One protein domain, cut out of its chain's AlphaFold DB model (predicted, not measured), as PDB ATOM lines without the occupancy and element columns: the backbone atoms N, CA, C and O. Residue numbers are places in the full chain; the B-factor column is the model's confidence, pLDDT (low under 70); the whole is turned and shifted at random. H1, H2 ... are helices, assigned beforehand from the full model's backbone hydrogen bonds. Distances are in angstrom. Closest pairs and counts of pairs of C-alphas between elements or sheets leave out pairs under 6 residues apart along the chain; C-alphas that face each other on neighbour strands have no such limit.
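What this domain is: This is residues 2 to 48 of the 320 residues of the protein "Cytochrome c" of Chloroflexi bacterium (UniProt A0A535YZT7). A long helix, H1, sticks out as a free arm, and beyond a tight link the shorter helix H2 carries on roughly the same way; after H2 the tail, residues 40 to 48, folds back beside H2. The printed part has 47 residues, with two named helices in the order H1, H2 and no named strand, and its class is all helix. It is extended, with a radius of gyration of the C-alphas of 18.4 A and spans of 57 by 16 by 6 A.

Where its parts are: Find C-alpha 2 at (364.713, 344.911, 297.139); from there H1, residues 2 to 25, runs 34.5 A to C-alpha 25 at (341.375, 343.761, 271.819). H2, residues 29 to 39, runs 15.4 A to C-alpha 39 at (324.610, 353.912, 257.329).

How they stand to each other: H1 and H2 are apart, joined by a tight link of 3 residues. Residues 2 to 26, of which 2 to 25 belong to H1, stand free, as do residues 38 to 44. In H1 and H2 every O i to N i+4 pair is within hydrogen-bond range.

The domain as a whole: The two C-alphas farthest apart, those of Thr 2 and Asp 39, are 57.2 A apart. The printed part has no cut. Look at residues 22 to 27 for pLDDT under 70; the mean of the printed part is 84.3.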
ATOM      1  N   THR A   2     364.500 344.473 298.541       83.69
ATOM      2  CA  THR A   2     364.713 344.911 297.139       83.69
ATOM      3  C   THR A   2     364.286 343.907 296.057       83.69
ATOM      4  O   THR A   2     363.706 344.301 295.054       83.69
ATOM      5  N   ARG A   3     364.512 342.598 296.258       89.44
ATOM      6  CA  ARG A   3     364.111 341.556 295.285       89.44
ATOM      7  C   ARG A   3     362.595 341.360 295.204       89.44
ATOM      8  O   ARG A   3     362.072 341.165 294.117       89.44
ATOM      9  N   LEU A   4     361.906 341.448 296.343       90.81
ATOM     10  CA  LEU A   4     360.444 341.374 296.401       90.81
ATOM     11  C   LEU A   4     359.813 342.596 295.725       90.81
ATOM     12  O   LEU A   4     358.899 342.439 294.930       90.81
ATOM     13  N   PHE A   5     360.352 343.792 295.982       93.50
ATOM     14  CA  PHE A   5     359.917 345.015 295.308       93.50
ATOM     15  C   PHE A   5     360.082 344.920 293.783       93.50
ATOM     16  O   PHE A   5     359.136 345.188 293.056       93.50
ATOM     17  N   LEU A   6     361.241 344.466 293.291       94.50
ATOM     18  CA  LEU A   6     361.464 344.273 291.852       94.50
ATOM     19  C   LEU A   6     360.506 343.241 291.238       94.50
ATOM     20  O   LEU A   6     359.987 343.472 290.149       94.50
ATOM     21  N   ALA A   7     360.246 342.132 291.936       94.81
ATOM     22  CA  ALA A   7     359.313 341.107 291.475       94.81
ATOM     23  C   ALA A   7     357.867 341.628 291.399       94.81
ATOM     24  O   ALA A   7     357.188 341.398 290.401       94.81
ATOM     25  N   LEU A   8     357.412 342.369 292.416       94.69
ATOM     26  CA  LEU A   8     356.079 342.977 292.428       94.69
ATOM     27  C   LEU A   8     355.939 344.059 291.350       94.69
ATOM     28  O   LEU A   8     354.946 344.061 290.636       94.69
ATOM     29  N   SER A   9     356.950 344.913 291.159       95.00
ATOM     30  CA  SER A   9     356.943 345.930 290.097       95.00
ATOM     31  C   SER A   9     356.895 345.311 288.697       95.00
ATOM     32  O   SER A   9     356.149 345.784 287.840       95.00
ATOM     33  N   ALA A  10     357.642 344.227 288.461       96.00
ATOM     34  CA  ALA A  10     357.574 343.486 287.203       96.00
ATOM     35  C   ALA A  10     356.187 342.856 286.989       96.00
ATOM     36  O   ALA A  10     355.637 342.950 285.893       96.00
ATOM     37  N   LEU A  11     355.591 342.279 288.040       96.50
ATOM     38  CA  LEU A  11     354.232 341.737 287.989       96.50
ATOM     39  C   LEU A  11     353.199 342.826 287.670       96.50
ATOM     40  O   LEU A  11     352.345 342.611 286.818       96.50
ATOM     41  N   THR A  12     353.294 344.008 288.288       95.94
ATOM     42  CA  THR A  12     352.408 345.139 287.982       95.94
ATOM     43  C   THR A  12     352.536 345.573 286.524       95.94
ATOM     44  O   THR A  12     351.515 345.751 285.870       95.94
ATOM     45  N   LEU A  13     353.753 345.688 285.978       95.88
ATOM     46  CA  LEU A  13     353.950 346.036 284.565       95.88
ATOM     47  C   LEU A  13     353.364 344.982 283.616       95.88
ATOM     48  O   LEU A  13     352.752 345.341 282.613       95.88
ATOM     49  N   ILE A  14     353.501 343.695 283.950       95.69
ATOM     50  CA  ILE A  14     352.878 342.603 283.191       95.69
ATOM     51  C   ILE A  14     351.350 342.721 283.246       95.69
ATOM     52  O   ILE A  14     350.703 342.649 282.207       95.69
ATOM     53  N   LEU A  15     350.769 342.949 284.427       91.25
ATOM     54  CA  LEU A  15     349.321 343.113 284.586       91.25
ATOM     55  C   LEU A  15     348.792 344.345 283.844       91.25
ATOM     56  O   LEU A  15     347.754 344.250 283.198       91.25
ATOM     57  N   VAL A  16     349.513 345.469 283.873       88.56
ATOM     58  CA  VAL A  16     349.177 346.671 283.092       88.56
ATOM     59  C   VAL A  16     349.265 346.385 281.594       88.56
ATOM     60  O   VAL A  16     348.369 346.773 280.854       88.56
ATOM     61  N   GLY A  17     350.297 345.667 281.140       85.12
ATOM     62  CA  GLY A  17     350.431 345.252 279.742       85.12
ATOM     63  C   GLY A  17     349.300 344.326 279.287       85.12
ATOM     64  O   GLY A  17     348.746 344.526 278.210       85.12
ATOM     65  N   ILE A  18     348.905 343.361 280.123       81.06
ATOM     66  CA  ILE A  18     347.756 342.478 279.873       81.06
ATOM     67  C   ILE A  18     346.455 343.284 279.845       81.06
ATOM     68  O   ILE A  18     345.641 343.075 278.950       81.06
ATOM     69  N   ALA A  19     346.260 344.211 280.786       71.31
ATOM     70  CA  ALA A  19     345.082 345.070 280.826       71.31
ATOM     71  C   ALA A  19     344.992 345.958 279.577       71.31
ATOM     72  O   ALA A  19     343.946 345.991 278.939       71.31
ATOM     73  N   ALA A  20     346.094 346.598 279.175       73.38
ATOM     74  CA  ALA A  20     346.161 347.423 277.969       73.38
ATOM     75  C   ALA A  20     345.939 346.603 276.688       73.38
ATOM     76  O   ALA A  20     345.240 347.050 275.778       73.38
ATOM     77  N   ALA A  21     346.500 345.392 276.610       75.25
ATOM     78  CA  ALA A  21     346.254 344.484 275.494       75.25
ATOM     79  C   ALA A  21     344.781 344.065 275.441       75.25
ATOM     80  O   ALA A  21     344.173 344.162 274.379       75.25
ATOM     81  N   LYS A  22     344.196 343.678 276.583       67.69
ATOM     82  CA  LYS A  22     342.783 343.304 276.686       67.69
ATOM     83  C   LYS A  22     341.870 344.456 276.263       67.69
ATOM     84  O   LYS A  22     341.021 344.241 275.409       67.69
ATOM     85  N   ASP A  23     342.105 345.660 276.777       64.69
ATOM     86  CA  ASP A  23     341.390 346.890 276.410       64.69
ATOM     87  C   ASP A  23     341.502 347.203 274.906       64.69
ATOM     88  O   ASP A  23     340.533 347.561 274.242       64.69
ATOM     89  N   THR A  24     342.678 346.964 274.318       65.88
ATOM     90  CA  THR A  24     342.894 347.152 272.876       65.88
ATOM     91  C   THR A  24     342.182 346.092 272.032       65.88
ATOM     92  O   THR A  24     341.772 346.391 270.912       65.88
ATOM     93  N   THR A  25     342.031 344.866 272.539       66.00
ATOM     94  CA  THR A  25     341.375 343.761 271.819       66.00
ATOM     95  C   THR A  25     339.863 343.690 272.034       66.00
ATOM     96  O   THR A  25     339.163 343.168 271.172       66.00
ATOM     97  N   ASP A  26     339.343 344.238 273.133       65.06
ATOM     98  CA  ASP A  26     337.920 344.222 273.503       65.06
ATOM     99  C   ASP A  26     337.159 345.433 272.930       65.06
ATOM    100  O   ASP A  26     336.298 346.051 273.551       65.06
ATOM    101  N   ARG A  27     337.506 345.812 271.697       69.31
ATOM    102  CA  ARG A  27     336.900 346.946 270.996       69.31
ATOM    103  C   ARG A  27     335.684 346.520 270.190       69.31
ATOM    104  O   ARG A  27     335.537 346.872 269.021       69.31
ATOM    105  N   GLN A  28     334.804 345.740 270.805       70.00
ATOM    106  CA  GLN A  28     333.643 345.208 270.100       70.00
ATOM    107  C   GLN A  28     332.688 346.334 269.613       70.00
ATOM    108  O   GLN A  28     331.950 346.150 268.648       70.00
ATOM    109  N   TYR A  29     332.786 347.543 270.187       74.25
ATOM    110  CA  TYR A  29     332.102 348.754 269.709       74.25
ATOM    111  C   TYR A  29     332.537 349.210 268.300       74.25
ATOM    112  O   TYR A  29     331.779 349.923 267.646       74.25
ATOM    113  N   LEU A  30     333.733 348.832 267.819       79.44
ATOM    114  CA  LEU A  30     334.252 349.273 266.514       79.44
ATOM    115  C   LEU A  30     333.355 348.827 265.374       79.44
ATOM    116  O   LEU A  30     333.002 349.637 264.529       79.44
ATOM    117  N   ALA A  31     332.954 347.555 265.373       82.94
ATOM    118  CA  ALA A  31     332.100 347.014 264.324       82.94
ATOM    119  C   ALA A  31     330.755 347.757 264.272       82.94
ATOM    120  O   ALA A  31     330.286 348.103 263.188       82.94
ATOM    121  N   ALA A  32     330.176 348.067 265.439       81.62
ATOM    122  CA  ALA A  32     328.948 348.850 265.540       81.62
ATOM    123  C   ALA A  32     329.143 350.282 265.015       81.62
ATOM    124  O   ALA A  32     328.344 350.762 264.218       81.62
ATOM    125  N   GLN A  33     330.235 350.945 265.390       85.25
ATOM    126  CA  GLN A  33     330.549 352.304 264.944       85.25
ATOM    127  C   GLN A  33     330.878 352.401 263.452       85.25
ATOM    128  O   GLN A  33     330.459 353.346 262.785       85.25
ATOM    129  N   GLU A  34     331.601 351.426 262.906       88.69
ATOM    130  CA  GLU A  34     331.865 351.322 261.473       88.69
ATOM    131  C   GLU A  34     330.573 351.083 260.693       88.69
ATOM    132  O   GLU A  34     330.372 351.693 259.642       88.69
ATOM    133  N   GLN A  35     329.687 350.219 261.200       90.00
ATOM    134  CA  GLN A  35     328.375 350.005 260.595       90.00
ATOM    135  C   GLN A  35     327.533 351.284 260.647       90.00
ATOM    136  O   GLN A  35     327.005 351.710 259.622       90.00
ATOM    137  N   TYR A  36     327.503 351.956 261.797       90.38
ATOM    138  CA  TYR A  36     326.826 353.236 261.964       90.38
ATOM    139  C   TYR A  36     327.331 354.290 260.971       90.38
ATOM    140  O   TYR A  36     326.538 354.956 260.313       90.38
ATOM    141  N   GLN A  37     328.651 354.429 260.808       91.19
ATOM    142  CA  GLN A  37     329.229 355.396 259.872       91.19
ATOM    143  C   GLN A  37     328.913 355.057 258.407       91.19
ATOM    144  O   GLN A  37     328.734 355.970 257.601       91.19
ATOM    145  N   LYS A  38     328.807 353.769 258.049       92.69
ATOM    146  CA  LYS A  38     328.352 353.354 256.710       92.69
ATOM    147  C   LYS A  38     326.904 353.767 256.455       92.69
ATOM    148  O   LYS A  38     326.604 354.257 255.369       92.69
ATOM    149  N   ASP A  39     326.036 353.598 257.449       93.44
ATOM    150  CA  ASP A  39     324.610 353.912 257.329       93.44
ATOM    151  C   ASP A  39     324.327 355.419 257.464       93.44
ATOM    152  O   ASP A  39     323.368 355.934 256.882       93.44
ATOM    153  N   TYR A  40     325.223 356.154 258.133       93.44
ATOM    154  CA  TYR A  40     325.191 357.607 258.291       93.44
ATOM    155  C   TYR A  40     326.526 358.263 257.874       93.44
ATOM    156  O   TYR A  40     327.265 358.748 258.738       93.44
ATOM    157  N   PRO A  41     326.827 358.384 256.563       90.44
ATOM    158  CA  PRO A  41     328.121 358.886 256.070       90.44
ATOM    159  C   PRO A  41     328.466 360.329 256.467       90.44
ATOM    160  O   PRO A  41     329.621 360.735 256.381       90.44
ATOM    161  N   GLY A  42     327.472 361.121 256.884       88.19
ATOM    162  CA  GLY A  42     327.670 362.485 257.387       88.19
ATOM    163  C   GLY A  42     328.167 362.561 258.836       88.19
ATOM    164  O   GLY A  42     328.420 363.659 259.327       88.19
ATOM    165  N   SER A  43     328.288 361.426 259.530       86.88
ATOM    166  CA  SER A  43     328.703 361.379 260.934       86.88
ATOM    167  C   SER A  43     330.206 361.631 261.061       86.88
ATOM    168  O   SER A  43     331.026 360.864 260.553       86.88
ATOM    169  N   ASN A  44     330.575 362.706 261.761       81.38
ATOM    170  CA  ASN A  44     331.961 363.156 261.904       81.38
ATOM    171  C   ASN A  44     332.541 362.781 263.277       81.38
ATOM    172  O   ASN A  44     332.856 363.648 264.091       81.38
ATOM    173  N   PHE A  45     332.654 361.480 263.545       82.62
ATOM    174  CA  PHE A  45     333.310 360.956 264.745       82.62
ATOM    175  C   PHE A  45     334.433 359.986 264.365       82.62
ATOM    176  O   PHE A  45     334.441 359.394 263.284       82.62
ATOM    177  N   ASN A  46     335.416 359.836 265.253       82.12
ATOM    178  CA  ASN A  46     336.541 358.937 265.023       82.12
ATOM    179  C   ASN A  46     336.181 357.519 265.479       82.12
ATOM    180  O   ASN A  46     336.228 357.234 266.673       82.12
ATOM    181  N   VAL A  47     335.889 356.629 264.528       78.94
ATOM    182  CA  VAL A  47     335.551 355.224 264.810       78.94
ATOM    183  C   VAL A  47     336.637 354.492 265.605       78.94
ATOM    184  O   VAL A  47     336.327 353.613 266.388       78.94
ATOM    185  N   GLN A  48     337.917 354.867 265.482       75.00
ATOM    186  CA  GLN A  48     339.026 354.203 266.188       75.00
ATOM    187  C   GLN A  48     339.117 354.579 267.672       75.00
ATOM    188  O   GLN A  48     339.863 353.952 268.431       75.00
TER     189      GLN A  48